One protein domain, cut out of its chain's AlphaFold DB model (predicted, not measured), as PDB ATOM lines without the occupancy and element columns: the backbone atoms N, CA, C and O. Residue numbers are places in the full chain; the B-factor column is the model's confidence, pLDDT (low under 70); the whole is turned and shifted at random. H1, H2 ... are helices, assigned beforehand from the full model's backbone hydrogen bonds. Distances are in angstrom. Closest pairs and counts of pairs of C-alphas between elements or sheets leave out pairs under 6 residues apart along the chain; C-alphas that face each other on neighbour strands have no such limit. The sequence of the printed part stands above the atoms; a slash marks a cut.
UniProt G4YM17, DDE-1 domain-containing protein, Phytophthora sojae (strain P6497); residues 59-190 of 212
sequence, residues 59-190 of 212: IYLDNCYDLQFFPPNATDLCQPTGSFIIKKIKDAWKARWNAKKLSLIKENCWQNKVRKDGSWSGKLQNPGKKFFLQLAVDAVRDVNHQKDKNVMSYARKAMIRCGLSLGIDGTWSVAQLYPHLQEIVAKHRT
ATOM      1  N   ILE A  59     -10.397 -25.160  67.362       79.75
ATOM      2  CA  ILE A  59      -9.150 -24.579  66.857       79.75
ATOM      3  C   ILE A  59      -9.504 -23.319  66.080       79.75
ATOM      4  O   ILE A  59     -10.245 -23.373  65.105       79.75
ATOM      5  N   TYR A  60      -8.935 -22.201  66.510       76.38
ATOM      6  CA  TYR A  60      -9.029 -20.916  65.835       76.38
ATOM      7  C   TYR A  60      -7.753 -20.706  65.016       76.38
ATOM      8  O   TYR A  60      -6.654 -20.751  65.575       76.38
ATOM      9  N   LEU A  61      -7.886 -20.517  63.703       75.38
ATOM     10  CA  LEU A  61      -6.764 -20.345  62.776       75.38
ATOM     11  C   LEU A  61      -6.944 -19.067  61.964       75.38
ATOM     12  O   LEU A  61      -8.066 -18.666  61.670       75.38
ATOM     13  N   ASP A  62      -5.832 -18.436  61.596       71.94
ATOM     14  CA  ASP A  62      -5.851 -17.373  60.589       71.94
ATOM     15  C   ASP A  62      -6.154 -17.969  59.212       71.94
ATOM     16  O   ASP A  62      -5.774 -19.115  58.969       71.94
ATOM     17  N   ASN A  63      -6.814 -17.182  58.361       64.12
ATOM     18  CA  ASN A  63      -7.331 -17.447  57.014       64.12
ATOM     19  C   ASN A  63      -6.704 -18.645  56.272       64.12
ATOM     20  O   ASN A  63      -5.950 -18.498  55.310       64.12
ATOM     21  N   CYS A  64      -7.046 -19.851  56.720       57.88
ATOM     22  CA  CYS A  64      -6.619 -21.123  56.163       57.88
ATOM     23  C   CYS A  64      -7.888 -21.829  55.687       57.88
ATOM     24  O   CYS A  64      -8.844 -21.947  56.448       57.88
ATOM     25  N   TYR A  65      -7.905 -22.213  54.413       46.31
ATOM     26  CA  TYR A  65      -9.073 -22.721  53.691       46.31
ATOM     27  C   TYR A  65      -9.886 -23.779  54.485       46.31
ATOM     28  O   TYR A  65      -9.296 -24.638  55.143       46.31
ATOM     29  N   ASP A  66     -11.223 -23.724  54.374       47.44
ATOM     30  CA  ASP A  66     -12.246 -24.624  54.968       47.44
ATOM     31  C   ASP A  66     -12.560 -24.510  56.484       47.44
ATOM     32  O   ASP A  66     -13.155 -25.427  57.054       47.44
ATOM     33  N   LEU A  67     -12.218 -23.411  57.171       55.66
ATOM     34  CA  LEU A  67     -12.502 -23.230  58.610       55.66
ATOM     35  C   LEU A  67     -13.104 -21.850  58.929       55.66
ATOM     36  O   LEU A  67     -13.083 -20.958  58.089       55.66
ATOM     37  N   GLN A  68     -13.658 -21.666  60.139       55.56
ATOM     38  CA  GLN A  68     -14.188 -20.367  60.583       55.56
ATOM     39  C   GLN A  68     -13.105 -19.281  60.461       55.56
ATOM     40  O   GLN A  68     -12.053 -19.375  61.096       55.56
ATOM     41  N   PHE A  69     -13.366 -18.275  59.625       56.34
ATOM     42  CA  PHE A  69     -12.398 -17.245  59.259       56.34
ATOM     43  C   PHE A  69     -12.372 -16.100  60.274       56.34
ATOM     44  O   PHE A  69     -13.414 -15.645  60.746       56.34
ATOM     45  N   PHE A  70     -11.173 -15.586  60.555       61.75
ATOM     46  CA  PHE A  70     -11.026 -14.248  61.123       61.75
ATOM     47  C   PHE A  70     -10.960 -13.212  60.002       61.75
ATOM     48  O   PHE A  70     -10.456 -13.524  58.922       61.75
ATOM     49  N   PRO A  71     -11.387 -11.963  60.254       64.94
ATOM     50  CA  PRO A  71     -11.178 -10.883  59.304       64.94
ATOM     51  C   PRO A  71      -9.699 -10.791  58.886       64.94
ATOM     52  O   PRO A  71      -8.810 -10.974  59.730       64.94
ATOM     53  N   PRO A  72      -9.406 -10.518  57.604       68.25
ATOM     54  CA  PRO A  72      -8.036 -10.328  57.151       68.25
ATOM     55  C   PRO A  72      -7.370  -9.189  57.933       68.25
ATOM     56  O   PRO A  72      -8.010  -8.191  58.262       68.25
ATOM     57  N   ASN A  73      -6.073  -9.337  58.217       70.12
ATOM     58  CA  ASN A  73      -5.263  -8.367  58.965       70.12
ATOM     59  C   ASN A  73      -5.751  -8.080  60.401       70.12
ATOM     60  O   ASN A  73      -5.477  -7.010  60.932       70.12
ATOM     61  N   ALA A  74      -6.450  -9.024  61.043       71.75
ATOM     62  CA  ALA A  74      -6.905  -8.884  62.431       71.75
ATOM     63  C   ALA A  74      -6.081  -9.704  63.444       71.75
ATOM     64  O   ALA A  74      -6.450  -9.803  64.614       71.75
ATOM     65  N   THR A  75      -4.970 -10.314  63.022       70.75
ATOM     66  CA  THR A  75      -4.189 -11.270  63.825       70.75
ATOM     67  C   THR A  75      -3.755 -10.700  65.184       70.75
ATOM     68  O   THR A  75      -3.863 -11.376  66.207       70.75
ATOM     69  N   ASP A  76      -3.281  -9.457  65.234       66.62
ATOM     70  CA  ASP A  76      -2.885  -8.772  66.470       66.62
ATOM     71  C   ASP A  76      -4.084  -8.309  67.314       66.62
ATOM     72  O   ASP A  76      -3.968  -8.173  68.534       66.62
ATOM     73  N   LEU A  77      -5.246  -8.137  66.681       69.44
ATOM     74  CA  LEU A  77      -6.457  -7.611  67.302       69.44
ATOM     75  C   LEU A  77      -7.305  -8.695  67.972       69.44
ATOM     76  O   LEU A  77      -7.841  -8.464  69.058       69.44
ATOM     77  N   CYS A  78      -7.455  -9.857  67.336       73.69
ATOM     78  CA  CYS A  78      -8.419 -10.878  67.750       73.69
ATOM     79  C   CYS A  78      -7.800 -12.245  68.054       73.69
ATOM     80  O   CYS A  78      -8.479 -13.084  68.646       73.69
ATOM     81  N   GLN A  79      -6.530 -12.491  67.705       81.62
ATOM     82  CA  GLN A  79      -5.899 -13.775  68.003       81.62
ATOM     83  C   GLN A  79      -5.051 -13.704  69.278       81.62
ATOM     84  O   GLN A  79      -4.065 -12.961  69.331       81.62
ATOM     85  N   PRO A  80      -5.329 -14.548  70.290       84.81
ATOM     86  CA  PRO A  80      -4.553 -14.579  71.528       84.81
ATOM     87  C   PRO A  80      -3.052 -14.751  71.277       84.81
ATOM     88  O   PRO A  80      -2.223 -14.083  71.895       84.81
ATOM     89  N   THR A  81      -2.692 -15.609  70.323       85.12
ATOM     90  CA  THR A  81      -1.297 -15.883  69.967       85.12
ATOM     91  C   THR A  81      -0.604 -14.647  69.378       85.12
ATOM     92  O   THR A  81       0.554 -14.372  69.715       85.12
ATOM     93  N   GLY A  82      -1.326 -13.886  68.549       81.81
ATOM     94  CA  GLY A  82      -0.867 -12.662  67.887       81.81
ATOM     95  C   GLY A  82      -0.806 -11.440  68.804       81.81
ATOM     96  O   GLY A  82       0.109 -10.636  68.654       81.81
ATOM     97  N   SER A  83      -1.693 -11.353  69.803       77.44
ATOM     98  CA  SER A  83      -1.811 -10.179  70.685       77.44
ATOM     99  C   SER A  83      -0.500  -9.806  71.394       77.44
ATOM    100  O   SER A  83      -0.067  -8.658  71.364       77.44
ATOM    101  N   PHE A  84       0.172 -10.776  72.029       82.12
ATOM    102  CA  PHE A  84       1.505 -10.576  72.620       82.12
ATOM    103  C   PHE A  84       2.270 -11.870  72.949       82.12
ATOM    104  O   PHE A  84       3.452 -11.808  73.305       82.12
ATOM    105  N   ILE A  85       1.651 -13.051  72.837       90.00
ATOM    106  CA  ILE A  85       2.298 -14.330  73.177       90.00
ATOM    107  C   ILE A  85       3.486 -14.609  72.255       90.00
ATOM    108  O   ILE A  85       4.576 -14.909  72.746       90.00
ATOM    109  N   ILE A  86       3.331 -14.416  70.939       89.81
ATOM    110  CA  ILE A  86       4.444 -14.538  69.981       89.81
ATOM    111  C   ILE A  86       5.595 -13.599  70.349       89.81
ATOM    112  O   ILE A  86       6.755 -14.007  70.290       89.81
ATOM    113  N   LYS A  87       5.298 -12.353  70.741       90.94
ATOM    114  CA  LYS A  87       6.325 -11.388  71.159       90.94
ATOM    115  C   LYS A  87       7.106 -11.916  72.364       90.94
ATOM    116  O   LYS A  87       8.328 -11.974  72.309       90.94
ATOM    117  N   LYS A  88       6.412 -12.406  73.393       92.81
ATOM    118  CA  LYS A  88       7.055 -12.988  74.580       92.81
ATOM    119  C   LYS A  88       7.911 -14.212  74.257       92.81
ATOM    120  O   LYS A  88       9.006 -14.339  74.797       92.81
ATOM    121  N   ILE A  89       7.456 -15.079  73.350       94.75
ATOM    122  CA  ILE A  89       8.242 -16.241  72.899       94.75
ATOM    123  C   ILE A  89       9.496 -15.775  72.152       94.75
ATOM    124  O   ILE A  89      10.578 -16.308  72.390       94.75
ATOM    125  N   LYS A  90       9.385 -14.752  71.292       94.12
ATOM    126  CA  LYS A  90      10.538 -14.145  70.603       94.12
ATOM    127  C   LYS A  90      11.541 -13.548  71.595       94.12
ATOM    128  O   LYS A  90      12.744 -13.723  71.396       94.12
ATOM    129  N   ASP A  91      11.072 -12.898  72.656       95.25
ATOM    130  CA  ASP A  91      11.932 -12.325  73.697       95.25
ATOM    131  C   ASP A  91      12.666 -13.421  74.487       95.25
ATOM    132  O   ASP A  91      13.892 -13.367  74.616       95.25
ATOM    133  N   ALA A  92      11.952 -14.465  74.927       96.31
ATOM    134  CA  ALA A  92      12.542 -15.620  75.614       96.31
ATOM    135  C   ALA A  92      13.563 -16.354  74.725       96.31
ATOM    136  O   ALA A  92      14.686 -16.643  75.148       96.31
ATOM    137  N   TRP A  93      13.214 -16.573  73.454       96.69
ATOM    138  CA  TRP A  93      14.123 -17.119  72.449       96.69
ATOM    139  C   TRP A  93      15.385 -16.263  72.312       96.69
ATOM    140  O   TRP A  93      16.498 -16.789  72.331       96.69
ATOM    141  N   LYS A  94      15.233 -14.938  72.172       96.50
ATOM    142  CA  LYS A  94      16.353 -14.003  72.004       96.50
ATOM    143  C   LYS A  94      17.276 -14.028  73.218       96.50
ATOM    144  O   LYS A  94      18.490 -14.077  73.031       96.50
ATOM    145  N   ALA A  95      16.724 -14.033  74.431       96.94
ATOM    146  CA  ALA A  95      17.498 -14.096  75.668       96.94
ATOM    147  C   ALA A  95      18.344 -15.379  75.736       96.94
ATOM    148  O   ALA A  95      19.569 -15.309  75.862       96.94
ATOM    149  N   ARG A  96      17.719 -16.547  75.543       96.88
ATOM    150  CA  ARG A  96      18.411 -17.846  75.555       96.88
ATOM    151  C   ARG A  96      19.434 -17.979  74.429       96.88
ATOM    152  O   ARG A  96      20.546 -18.460  74.650       96.88
ATOM    153  N   TRP A  97      19.101 -17.511  73.227       96.31
ATOM    154  CA  TRP A  97      20.038 -17.534  72.107       96.31
ATOM    155  C   TRP A  97      21.243 -16.620  72.347       96.31
ATOM    156  O   TRP A  97      22.376 -16.997  72.050       96.31
ATOM    157  N   ASN A  98      21.029 -15.436  72.923       96.62
ATOM    158  CA  ASN A  98      22.117 -14.539  73.303       96.62
ATOM    159  C   ASN A  98      23.028 -15.167  74.362       96.62
ATOM    160  O   ASN A  98      24.246 -15.114  74.194       96.62
ATOM    161  N   ALA A  99      22.467 -15.830  75.377       97.00
ATOM    162  CA  ALA A  99      23.251 -16.561  76.370       97.00
ATOM    163  C   ALA A  99      24.123 -17.653  75.724       97.00
ATOM    164  O   ALA A  99      25.321 -17.723  76.003       97.00
ATOM    165  N   LYS A 100      23.574 -18.447  74.787       96.75
ATOM    166  CA  LYS A 100      24.374 -19.457  74.074       96.75
ATOM    167  C   LYS A 100      25.473 -18.834  73.216       96.75
ATOM    168  O   LYS A 100      26.589 -19.338  73.221       96.75
ATOM    169  N   LYS A 101      25.192 -17.741  72.498       95.44
ATOM    170  CA  LYS A 101      26.224 -17.032  71.719       95.44
ATOM    171  C   LYS A 101      27.369 -16.551  72.607       95.44
ATOM    172  O   LYS A 101      28.518 -16.712  72.221       95.44
ATOM    173  N   LEU A 102      27.066 -15.999  73.784       97.06
ATOM    174  CA  LEU A 102      28.092 -15.574  74.738       97.06
ATOM    175  C   LEU A 102      28.936 -16.755  75.233       97.06
ATOM    176  O   LEU A 102      30.149 -16.611  75.327       97.06
ATOM    177  N   SER A 103      28.322 -17.917  75.490       97.06
ATOM    178  CA  SER A 103      29.051 -19.159  75.809       97.06
ATOM    179  C   SER A 103      30.020 -19.534  74.684       97.06
ATOM    180  O   SER A 103      31.213 -19.665  74.926       97.06
ATOM    181  N   LEU A 104      29.541 -19.582  73.437       95.94
ATOM    182  CA  LEU A 104      30.370 -19.925  72.279       95.94
ATOM    183  C   LEU A 104      31.530 -18.940  72.075       95.94
ATOM    184  O   LEU A 104      32.616 -19.363  71.700       95.94
ATOM    185  N   ILE A 105      31.312 -17.645  72.326       94.81
ATOM    186  CA  ILE A 105      32.371 -16.627  72.259       94.81
ATOM    187  C   ILE A 105      33.426 -16.887  73.340       94.81
ATOM    188  O   ILE A 105      34.613 -16.922  73.029       94.81
ATOM    189  N   LYS A 106      33.006 -17.104  74.593       96.19
ATOM    190  CA  LYS A 106      33.917 -17.381  75.719       96.19
ATOM    191  C   LYS A 106      34.722 -18.666  75.513       96.19
ATOM    192  O   LYS A 106      35.890 -18.720  75.875       96.19
ATOM    193  N   GLU A 107      34.105 -19.674  74.909       96.00
ATOM    194  CA  GLU A 107      34.709 -20.973  74.596       96.00
ATOM    195  C   GLU A 107      35.510 -20.957  73.274       96.00
ATOM    196  O   GLU A 107      35.939 -22.011  72.812       96.00
ATOM    197  N   ASN A 108      35.685 -19.796  72.621       92.88
ATOM    198  CA  ASN A 108      36.334 -19.661  71.307       92.88
ATOM    199  C   ASN A 108      35.782 -20.617  70.226       92.88
ATOM    200  O   ASN A 108      36.487 -21.035  69.305       92.88
ATOM    201  N   CYS A 109      34.492 -20.943  70.300       92.19
ATOM    202  CA  CYS A 109      33.800 -21.832  69.370       92.19
ATOM    203  C   CYS A 109      33.417 -21.096  68.076       92.19
ATOM    204  O   CYS A 109      32.238 -20.879  67.757       92.19
ATOM    205  N   TRP A 110      34.434 -20.721  67.308       90.44
ATOM    206  CA  TRP A 110      34.308 -20.109  65.991       90.44
ATOM    207  C   TRP A 110      34.202 -21.168  64.894       90.44
ATOM    208  O   TRP A 110      34.649 -22.312  65.021       90.44
ATOM    209  N   GLN A 111      33.531 -20.813  63.804       85.94
ATOM    210  CA  GLN A 111      33.399 -21.679  62.649       85.94
ATOM    211  C   GLN A 111      34.757 -21.762  61.945       85.94
ATOM    212  O   GLN A 111      35.120 -20.876  61.177       85.94
ATOM    213  N   ASN A 112      35.459 -22.875  62.151       77.12
ATOM    214  CA  ASN A 112      36.764 -23.159  61.552       77.12
ATOM    215  C   ASN A 112      36.627 -23.584  60.081       77.12
ATOM    216  O   ASN A 112      37.004 -24.687  59.692       77.12
ATOM    217  N   LYS A 113      36.006 -22.734  59.259       77.31
ATOM    218  CA  LYS A 113      35.977 -22.895  57.805       77.31
ATOM    219  C   LYS A 113      36.653 -21.696  57.162       77.31
ATOM    220  O   LYS A 113      36.181 -20.568  57.319       77.31
ATOM    221  N   VAL A 114      37.715 -21.980  56.417       76.50
ATOM    222  CA  VAL A 114      38.357 -21.027  55.514       76.50
ATOM    223  C   VAL A 114      37.394 -20.759  54.358       76.50
ATOM    224  O   VAL A 114      36.763 -21.679  53.823       76.50
ATOM    225  N   ARG A 115      37.191 -19.484  54.034       77.44
ATOM    226  CA  ARG A 115      36.376 -19.070  52.891       77.44
ATOM    227  C   ARG A 115      37.117 -19.371  51.584       77.44
ATOM    228  O   ARG A 115      38.305 -19.668  51.581       77.44
ATOM    229  N   LYS A 116      36.409 -19.286  50.452       83.44
ATOM    230  CA  LYS A 116      37.000 -19.529  49.121       83.44
ATOM    231  C   LYS A 116      38.178 -18.595  48.802       83.44
ATOM    232  O   LYS A 116      39.018 -18.960  47.997       83.44
ATOM    233  N   ASP A 117      38.222 -17.422  49.430       87.25
ATOM    234  CA  ASP A 117      39.259 -16.395  49.284       87.25
ATOM    235  C   ASP A 117      40.421 -16.540  50.288       87.25
ATOM    236  O   ASP A 117      41.257 -15.650  50.392       87.25
ATOM    237  N   GLY A 118      40.469 -17.625  51.069       80.38
ATOM    238  CA  GLY A 118      41.497 -17.832  52.093       80.38
ATOM    239  C   GLY A 118      41.240 -17.100  53.417       80.38
ATOM    240  O   GLY A 118      41.963 -17.334  54.384       80.38
ATOM    241  N   SER A 119      40.200 -16.261  53.516       81.19
ATOM    242  CA  SER A 119      39.879 -15.544  54.756       81.19
ATOM    243  C   SER A 119      39.183 -16.435  55.791       81.19
ATOM    244  O   SER A 119      38.435 -17.366  55.469       81.19
ATOM    245  N   TRP A 120      39.394 -16.130  57.073       77.75
ATOM    246  CA  TRP A 120      38.698 -16.799  58.172       77.75
ATOM    247  C   TRP A 120      37.289 -16.232  58.367       77.75
ATOM    248  O   TRP A 120      37.046 -15.026  58.298       77.75
ATOM    249  N   SER A 121      36.327 -17.112  58.640       77.56
ATOM    250  CA  SER A 121      34.956 -16.710  58.936       77.56
ATOM    251  C   SER A 121      34.796 -16.339  60.415       77.56
ATOM    252  O   SER A 121      34.804 -17.220  61.265       77.56
ATOM    253  N   GLY A 122      34.493 -15.073  60.729       84.12
ATOM    254  CA  GLY A 122      34.120 -14.609  62.085       84.12
ATOM    255  C   GLY A 122      32.745 -15.090  62.589       84.12
ATOM    256  O   GLY A 122      32.090 -14.429  63.390       84.12
ATOM    257  N   LYS A 123      32.246 -16.212  62.068       88.81
ATOM    258  CA  LYS A 123      30.926 -16.766  62.390       88.81
ATOM    259  C   LYS A 123      31.060 -17.767  63.531       88.81
ATOM    260  O   LYS A 123      31.979 -18.572  63.517       88.81
ATOM    261  N   LEU A 124      30.128 -17.763  64.481       92.19
ATOM    262  CA  LEU A 124      30.079 -18.778  65.539       92.19
ATOM    263  C   LEU A 124      29.705 -20.155  64.977       92.19
ATOM    264  O   LEU A 124      28.953 -20.255  64.000       92.19
ATOM    265  N   GLN A 125      30.187 -21.220  65.621       92.31
ATOM    266  CA  GLN A 125      29.777 -22.580  65.280       92.31
ATOM    267  C   GLN A 125      28.261 -22.746  65.400       92.31
ATOM    268  O   GLN A 125      27.614 -22.193  66.291       92.31
ATOM    269  N   ASN A 126      27.688 -23.520  64.479       91.25
ATOM    270  CA  ASN A 126      26.274 -23.857  64.513       91.25
ATOM    271  C   ASN A 126      26.045 -24.964  65.562       91.25
ATOM    272  O   ASN A 126      26.538 -26.068  65.346       91.25
ATOM    273  N   PRO A 127      25.257 -24.728  66.630       92.25
ATOM    274  CA  PRO A 127      24.991 -25.740  67.661       92.25
ATOM    275  C   PRO A 127      24.164 -26.946  67.183       92.25
ATOM    276  O   PRO A 127      23.948 -27.893  67.936       92.25
ATOM    277  N   GLY A 128      23.663 -26.911  65.947       91.50
ATOM    278  CA  GLY A 128      22.924 -28.003  65.331       91.50
ATOM    279  C   GLY A 128      21.419 -27.965  65.600       91.50
ATOM    280  O   GLY A 128      20.902 -27.176  66.391       91.50
ATOM    281  N   LYS A 129      20.685 -28.835  64.893       89.75
ATOM    282  CA  LYS A 129      19.212 -28.833  64.904       89.75
ATOM    283  C   LYS A 129      18.633 -29.159  66.282       89.75
ATOM    284  O   LYS A 129      17.713 -28.473  66.712       89.75
ATOM    285  N   LYS A 130      19.208 -30.144  66.987       90.88
ATOM    286  CA  LYS A 130      18.773 -30.565  68.329       90.88
ATOM    287  C   LYS A 130      18.765 -29.399  69.321       90.88
ATOM    288  O   LYS A 130      17.766 -29.182  69.996       90.88
ATOM    289  N   PHE A 131      19.828 -28.592  69.333       93.19
ATOM    290  CA  PHE A 131      19.889 -27.395  70.171       93.19
ATOM    291  C   PHE A 131      18.741 -26.422  69.870       93.19
ATOM    292  O   PHE A 131      18.073 -25.961  70.788       93.19
ATOM    293  N   PHE A 132      18.481 -26.118  68.595       93.25
ATOM    294  CA  PHE A 132      17.421 -25.173  68.231       93.25
ATOM    295  C   PHE A 132      16.008 -25.707  68.508       93.25
ATOM    296  O   PHE A 132      15.120 -24.913  68.815       93.25
ATOM    297  N   LEU A 133      15.791 -27.025  68.433       92.25
ATOM    298  CA  LEU A 133      14.532 -27.643  68.861       92.25
ATOM    299  C   LEU A 133      14.344 -27.507  70.377       92.25
ATOM    300  O   LEU A 133      13.282 -27.069  70.814       92.25
ATOM    301  N   GLN A 134      15.381 -27.791  71.169       94.00
ATOM    302  CA  GLN A 134      15.336 -27.610  72.622       94.00
ATOM    303  C   GLN A 134      15.126 -26.137  73.004       94.00
ATOM    304  O   GLN A 134      14.286 -25.825  73.842       94.00
ATOM    305  N   LEU A 135      15.813 -25.218  72.320       95.12
ATOM    306  CA  LEU A 135      15.643 -23.775  72.491       95.12
ATOM    307  C   LEU A 135      14.190 -23.334  72.251       95.12
ATOM    308  O   LEU A 135      13.684 -22.492  72.991       95.12
ATOM    309  N   ALA A 136      13.517 -23.904  71.242       92.81
ATOM    310  CA  ALA A 136      12.108 -23.625  70.967       92.81
ATOM    311  C   ALA A 136      11.210 -24.066  72.129       92.81
ATOM    312  O   ALA A 136      10.375 -23.289  72.591       92.81
ATOM    313  N   VAL A 137      11.409 -25.295  72.619       93.25
ATOM    314  CA  VAL A 137      10.655 -25.844  73.756       93.25
ATOM    315  C   VAL A 137      10.839 -24.987  74.989       93.25
ATOM    316  O   VAL A 137       9.858 -24.622  75.635       93.25
ATOM    317  N   ASP A 138      12.082 -24.653  75.308       95.38
ATOM    318  CA  ASP A 138      12.390 -23.915  76.520       95.38
ATOM    319  C   ASP A 138      11.836 -22.489  76.464       95.38
ATOM    320  O   ASP A 138      11.266 -22.021  77.446       95.38
ATOM    321  N   ALA A 139      11.904 -21.824  75.306       95.50
ATOM    322  CA  ALA A 139      11.298 -20.507  75.126       95.50
ATOM    323  C   ALA A 139       9.772 -20.541  75.329       95.50
ATOM    324  O   ALA A 139       9.214 -19.656  75.978       95.50
ATOM    325  N   VAL A 140       9.087 -21.570  74.817       93.12
ATOM    326  CA  VAL A 140       7.642 -21.751  75.036       93.12
ATOM    327  C   VAL A 140       7.341 -22.071  76.504       93.12
ATOM    328  O   VAL A 140       6.401 -21.510  77.066       93.12
ATOM    329  N   ARG A 141       8.140 -22.928  77.153       94.12
ATOM    330  CA  ARG A 141       7.991 -23.261  78.582       94.12
ATOM    331  C   ARG A 141       8.157 -22.037  79.475       94.12
ATOM    332  O   ARG A 141       7.328 -21.835  80.356       94.12
ATOM    333  N   ASP A 142       9.163 -21.205  79.216       94.69
ATOM    334  CA  ASP A 142       9.374 -19.964  79.963       94.69
ATOM    335  C   ASP A 142       8.135 -19.072  79.891       94.69
ATOM    336  O   ASP A 142       7.644 -18.601  80.914       94.69
ATOM    337  N   VAL A 143       7.586 -18.872  78.690       94.12
ATOM    338  CA  VAL A 143       6.394 -18.035  78.497       94.12
ATOM    339  C   VAL A 143       5.154 -18.651  79.138       94.12
ATOM    340  O   VAL A 143       4.355 -17.919  79.720       94.12
ATOM    341  N   ASN A 144       5.002 -19.975  79.100       91.94
ATOM    342  CA  ASN A 144       3.895 -20.665  79.765       91.94
ATOM    343  C   ASN A 144       3.943 -20.522  81.295       91.94
ATOM    344  O   ASN A 144       2.891 -20.469  81.933       91.94
ATOM    345  N   HIS A 145       5.139 -20.439  81.885       93.81
ATOM    346  CA  HIS A 145       5.312 -20.210  83.323       93.81
ATOM    347  C   HIS A 145       5.207 -18.736  83.725       93.81
ATOM    348  O   HIS A 145       5.005 -18.442  84.904       93.81
ATOM    349  N   GLN A 146       5.315 -17.806  82.775       94.12
ATOM    350  CA  GLN A 146       5.169 -16.391  83.075       94.12
ATOM    351  C   GLN A 146       3.729 -16.043  83.470       94.12
ATOM    352  O   GLN A 146       2.755 -16.340  82.768       94.12
ATOM    353  N   LYS A 147       3.623 -15.329  84.588       93.94
ATOM    354  CA  LYS A 147       2.378 -14.798  85.134       93.94
ATOM    355  C   LYS A 147       2.491 -13.287  85.294       93.94
ATOM    356  O   LYS A 147       3.594 -12.756  85.431       93.94
ATOM    357  N   ASP A 148       1.360 -12.596  85.244       90.12
ATOM    358  CA  ASP A 148       1.307 -11.193  85.636       90.12
ATOM    359  C   ASP A 148       1.179 -11.036  87.161       90.12
ATOM    360  O   ASP A 148       1.152 -12.015  87.910       90.12
ATOM    361  N   LYS A 149       1.110  -9.784  87.624       90.56
ATOM    362  CA  LYS A 149       0.988  -9.434  89.048       90.56
ATOM    363  C   LYS A 149      -0.222 -10.062  89.753       90.56
ATOM    364  O   LYS A 149      -0.197 -10.207  90.965       90.56
ATOM    365  N   ASN A 150      -1.249 -10.462  89.001       87.94
ATOM    366  CA  ASN A 150      -2.455 -11.098  89.525       87.94
ATOM    367  C   ASN A 150      -2.374 -12.632  89.423       87.94
ATOM    368  O   ASN A 150      -3.398 -13.311  89.445       87.94
ATOM    369  N   VAL A 151      -1.168 -13.193  89.254       90.62
ATOM    370  CA  VAL A 151      -0.914 -14.641  89.131       90.62
ATOM    371  C   VAL A 151      -1.575 -15.252  87.876       90.62
ATOM    372  O   VAL A 151      -1.625 -16.472  87.703       90.62
ATOM    373  N   MET A 152      -2.036 -14.421  86.932       91.44
ATOM    374  CA  MET A 152      -2.651 -14.882  85.693       91.44
ATOM    375  C   MET A 152      -1.581 -15.206  84.656       91.44
ATOM    376  O   MET A 152      -0.726 -14.373  84.358       91.44
ATOM    377  N   SER A 153      -1.648 -16.400  84.058       93.56
ATOM    378  CA  SER A 153      -0.758 -16.732  82.945       93.56
ATOM    379  C   SER A 153      -1.025 -15.819  81.754       93.56
ATOM    380  O   SER A 153      -2.169 -15.469  81.445       93.56
ATOM    381  N   TYR A 154       0.037 -15.462  81.040       92.12
ATOM    382  CA  TYR A 154      -0.089 -14.615  79.861       92.12
ATOM    383  C   TYR A 154      -0.992 -15.227  78.787       92.12
ATOM    384  O   TYR A 154      -1.793 -14.505  78.197       92.12
ATOM    385  N   ALA A 155      -0.935 -16.547  78.597       90.38
ATOM    386  CA  ALA A 155      -1.833 -17.254  77.689       90.38
ATOM    387  C   ALA A 155      -3.308 -17.068  78.086       90.38
ATOM    388  O   ALA A 155      -4.115 -16.665  77.252       90.38
ATOM    389  N   ARG A 156      -3.659 -17.271  79.366       91.06
ATOM    390  CA  ARG A 156      -5.036 -17.061  79.849       91.06
ATOM    391  C   ARG A 156      -5.469 -15.608  79.673       91.06
ATOM    392  O   ARG A 156      -6.576 -15.359  79.211       91.06
ATOM    393  N   LYS A 157      -4.586 -14.656  79.978       91.75
ATOM    394  CA  LYS A 157      -4.849 -13.225  79.796       91.75
ATOM    395  C   LYS A 157      -5.168 -12.871  78.346       91.75
ATOM    396  O   LYS A 157      -6.120 -12.136  78.105       91.75
ATOM    397  N   ALA A 158      -4.392 -13.399  77.400       90.88
ATOM    398  CA  ALA A 158      -4.630 -13.198  75.974       90.88
ATOM    399  C   ALA A 158      -5.979 -13.797  75.541       90.88
ATOM    400  O   ALA A 158      -6.750 -13.129  74.862       90.88
ATOM    401  N   MET A 159      -6.307 -15.012  75.999       90.44
ATOM    402  CA  MET A 159      -7.598 -15.652  75.709       90.44
ATOM    403  C   MET A 159      -8.783 -14.814  76.208       90.44
ATOM    404  O   MET A 159      -9.731 -14.604  75.459       90.44
ATOM    405  N   ILE A 160      -8.710 -14.300  77.440       91.12
ATOM    406  CA  ILE A 160      -9.734 -13.418  78.027       91.12
ATOM    407  C   ILE A 160      -9.888 -12.146  77.190       91.12
ATOM    408  O   ILE A 160     -10.990 -11.795  76.780       91.12
ATOM    409  N   ARG A 161      -8.772 -11.478  76.884       91.38
ATOM    410  CA  ARG A 161      -8.775 -10.196  76.163       91.38
ATOM    411  C   ARG A 161      -9.249 -10.310  74.712       91.38
ATOM    412  O   ARG A 161      -9.714  -9.318  74.162       91.38
ATOM    413  N   CYS A 162      -9.181 -11.502  74.124       89.38
ATOM    414  CA  CYS A 162      -9.748 -11.818  72.812       89.38
ATOM    415  C   CYS A 162     -11.160 -12.436  72.886       89.38
ATOM    416  O   CYS A 162     -11.679 -12.877  71.867       89.38
ATOM    417  N   GLY A 163     -11.780 -12.509  74.070       88.81
ATOM    418  CA  GLY A 163     -13.146 -13.015  74.246       88.81
ATOM    419  C   GLY A 163     -13.296 -14.538  74.173       88.81
ATOM    420  O   GLY A 163     -14.420 -15.029  74.188       88.81
ATOM    421  N   LEU A 164     -12.190 -15.288  74.140       88.12
ATOM    422  CA  LEU A 164     -12.159 -16.755  74.034       88.12
ATOM    423  C   LEU A 164     -12.105 -17.470  75.397       88.12
ATOM    424  O   LEU A 164     -11.899 -18.681  75.465       88.12
ATOM    425  N   SER A 165     -12.224 -16.729  76.497       89.81
ATOM    426  CA  SER A 165     -12.268 -17.261  77.860       89.81
ATOM    427  C   SER A 165     -13.152 -16.382  78.735       89.81
ATOM    428  O   SER A 165     -13.330 -15.197  78.461       89.81
ATOM    429  N   LEU A 166     -13.651 -16.972  79.818       91.81
ATOM    430  CA  LEU A 166     -14.294 -16.258  80.915       91.81
ATOM    431  C   LEU A 166     -13.261 -15.460  81.717       91.81
ATOM    432  O   LEU A 166     -12.087 -15.858  81.789       91.81
ATOM    433  N   GLY A 167     -13.730 -14.383  82.340       90.25
ATOM    434  CA  GLY A 167     -12.985 -13.507  83.227       90.25
ATOM    435  C   GLY A 167     -12.460 -14.204  84.484       90.25
ATOM    436  O   GLY A 167     -12.490 -15.429  84.638       90.25
ATOM    437  N   ILE A 168     -11.908 -13.407  85.398       86.31
ATOM    438  CA  ILE A 168     -11.343 -13.920  86.659       86.31
ATOM    439  C   ILE A 168     -12.445 -14.478  87.563       86.31
ATOM    440  O   ILE A 168     -12.251 -15.516  88.187       86.31
ATOM    441  N   ASP A 169     -13.588 -13.803  87.576       89.38
ATOM    442  CA  ASP A 169     -14.820 -14.134  88.294       89.38
ATOM    443  C   ASP A 169     -15.644 -15.246  87.622       89.38
ATOM    444  O   ASP A 169     -16.671 -15.660  88.148       89.38
ATOM    445  N   GLY A 170     -15.203 -15.742  86.461       91.31
ATOM    446  CA  GLY A 170     -15.932 -16.743  85.691       91.31
ATOM    447  C   GLY A 170     -17.079 -16.174  84.855       91.31
ATOM    448  O   GLY A 170     -17.826 -16.958  84.275       91.31
ATOM    449  N   THR A 171     -17.211 -14.851  84.734       93.38
ATOM    450  CA  THR A 171     -18.226 -14.237  83.868       93.38
ATOM    451  C   THR A 171     -17.629 -13.815  82.529       93.38
ATOM    452  O   THR A 171     -16.422 -13.601  82.393       93.38
ATOM    453  N   TRP A 172     -18.466 -13.737  81.495       93.88
ATOM    454  CA  TRP A 172     -18.081 -13.125  80.228       93.88
ATOM    455  C   TRP A 172     -18.615 -11.693  80.192       93.88
ATOM    456  O   TRP A 172     -19.795 -11.464  80.443       93.88
ATOM    457  N   SER A 173     -17.757 -10.728  79.867       94.19
ATOM    458  CA  SER A 173     -18.137  -9.318  79.764       94.19
ATOM    459  C   SER A 173     -17.346  -8.618  78.668       94.19
ATOM    460  O   SER A 173     -16.162  -8.891  78.485       94.19
ATOM    461  N   VAL A 174     -17.966  -7.655  77.982       94.12
ATOM    462  CA  VAL A 174     -17.297  -6.812  76.974       94.12
ATOM    463  C   VAL A 174     -16.108  -6.062  77.586       94.12
ATOM    464  O   VAL A 174     -15.061  -5.947  76.955       94.12
ATOM    465  N   ALA A 175     -16.201  -5.644  78.853       94.38
ATOM    466  CA  ALA A 175     -15.134  -4.916  79.545       94.38
ATOM    467  C   ALA A 175     -13.822  -5.718  79.677       94.38
ATOM    468  O   ALA A 175     -12.744  -5.146  79.872       94.38
ATOM    469  N   GLN A 176     -13.886  -7.050  79.558       92.06
ATOM    470  CA  GLN A 176     -12.705  -7.909  79.621       92.06
ATOM    471  C   GLN A 176     -11.870  -7.860  78.335       92.06
ATOM    472  O   GLN A 176     -10.695  -8.232  78.366       92.06
ATOM    473  N   LEU A 177     -12.458  -7.422  77.217       91.75
ATOM    474  CA  LEU A 177     -11.829  -7.428  75.900       91.75
ATOM    475  C   LEU A 177     -10.725  -6.367  75.796       91.75
ATOM    476  O   LEU A 177     -10.574  -5.503  76.668       91.75
ATOM    477  N   TYR A 178      -9.921  -6.425  74.739       89.75
ATOM    478  CA  TYR A 178      -9.070  -5.294  74.371       89.75
ATOM    479  C   TYR A 178      -9.900  -4.060  73.978       89.75
ATOM    480  O   TYR A 178     -10.969  -4.242  73.398       89.75
ATOM    481  N   PRO A 179      -9.415  -2.826  74.235       90.81
ATOM    482  CA  PRO A 179     -10.164  -1.597  73.953       90.81
ATOM    483  C   PRO A 179     -10.722  -1.521  72.529       90.81
ATOM    484  O   PRO A 179     -11.911  -1.290  72.352       90.81
ATOM    485  N   HIS A 180      -9.919  -1.853  71.517       87.38
ATOM    486  CA  HIS A 180     -10.367  -1.842  70.121       87.38
ATOM    487  C   HIS A 180     -11.492  -2.852  69.837       87.38
ATOM    488  O   HIS A 180     -12.366  -2.590  69.021       87.38
ATOM    489  N   LEU A 181     -11.518  -4.003  70.523       88.94
ATOM    490  CA  LEU A 181     -12.634  -4.950  70.406       88.94
ATOM    491  C   LEU A 181     -13.892  -4.415  71.095       88.94
ATOM    492  O   LEU A 181     -14.994  -4.652  70.609       88.94
ATOM    493  N   GLN A 182     -13.743  -3.680  72.201       93.00
ATOM    494  CA  GLN A 182     -14.868  -3.011  72.860       93.00
ATOM    495  C   GLN A 182     -15.480  -1.948  71.943       93.00
ATOM    496  O   GLN A 182     -16.699  -1.886  71.816       93.00
ATOM    497  N   GLU A 183     -14.642  -1.172  71.253       91.50
ATOM    498  CA  GLU A 183     -15.072  -0.184  70.256       91.50
ATOM    499  C   GLU A 183     -15.821  -0.836  69.087       91.50
ATOM    500  O   GLU A 183     -16.875  -0.345  68.685       91.50
ATOM    501  N   ILE A 184     -15.337  -1.976  68.578       89.19
ATOM    502  CA  ILE A 184     -16.030  -2.741  67.527       89.19
ATOM    503  C   ILE A 184     -17.401  -3.224  68.018       89.19
ATOM    504  O   ILE A 184     -18.391  -3.058  67.306       89.19
ATOM    505  N   VAL A 185     -17.475  -3.779  69.233       91.31
ATOM    506  CA  VAL A 185     -18.746  -4.215  69.838       91.31
ATOM    507  C   VAL A 185     -19.705  -3.038  70.014       91.31
ATOM    508  O   VAL A 185     -20.890  -3.182  69.734       91.31
ATOM    509  N   ALA A 186     -19.216  -1.877  70.450       94.00
ATOM    510  CA  ALA A 186     -20.038  -0.680  70.606       94.00
ATOM    511  C   ALA A 186     -20.566  -0.173  69.255       94.00
ATOM    512  O   ALA A 186     -21.748   0.143  69.132       94.00
ATOM    513  N   LYS A 187     -19.712  -0.147  68.224       93.31
ATOM    514  CA  LYS A 187     -20.066   0.301  66.871       93.31
ATOM    515  C   LYS A 187     -21.081  -0.616  66.185       93.31
ATOM    516  O   LYS A 187     -21.916  -0.137  65.427       93.31
ATOM    517  N   HIS A 188     -21.006  -1.920  66.440       90.88
ATOM    518  CA  HIS A 188     -21.853  -2.939  65.814       90.88
ATOM    519  C   HIS A 188     -22.725  -3.658  66.849       90.88
ATOM    520  O   HIS A 188     -22.854  -4.883  66.818       90.88
ATOM    521  N   ARG A 189     -23.303  -2.899  67.791       92.56
ATOM    522  CA  ARG A 189     -23.983  -3.467  68.959       92.56
ATOM    523  C   ARG A 189     -25.142  -4.387  68.592       92.56
ATOM    524  O   ARG A 189     -25.236  -5.470  69.158       92.56
ATOM    525  N   THR A 190     -25.972  -3.987  67.635       92.12
ATOM    526  CA  THR A 190     -27.151  -4.770  67.248       92.12
ATOM    527  C   THR A 190     -26.760  -6.115  66.627       92.12
ATOM    528  O   THR A 190     -27.292  -7.156  67.003       92.12
TER     529      THR A 190
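What this domain is: This is residues 59 to 190 of the 212 residues of the protein "DDE-1 domain-containing protein" of Phytophthora sojae (strain P6497) (UniProt G4YM17). Long helix H2 is the spine; H3 crosses it, H1 and H4 pack at its first end with H5 beyond, and residues 114 to 119 stick out past its other end. The printed part, 132 residues with five named helices, H1 to H5, is all helix. It is only just extended, close to loose: radius of gyration of the C-alphas 21.3 A, spans 71 by 36 by 23 A.

Where its parts are: Find C-alpha 80 at (-4.553, -14.579, 71.528); H2, residues 80 to 106, runs 38.8 A from there. H3 is residues 128 to 145, 26.4 A; H1, 75 to 78; H4, 154 to 161; H5, 179 to 187, ending at C-alpha 187 (-20.066, 0.301, 66.871).

How they stand to each other: H2 touches H3 with residues 85 to 97 alone, closest C-alphas Ala 92 and Ala 139, 5.1 A, at a steep tilt of 50 degrees. H5 is apart from H2. Every O i to N i+4 pair is within hydrogen-bond range in H3, H4 and H5, and 19 of 23 in H2.

The domain as a whole: The printed part has no cut. Links H2 to H3 and H4 to H5 are long. Residues 63 to 72 and 76 to 77 have pLDDT under 70.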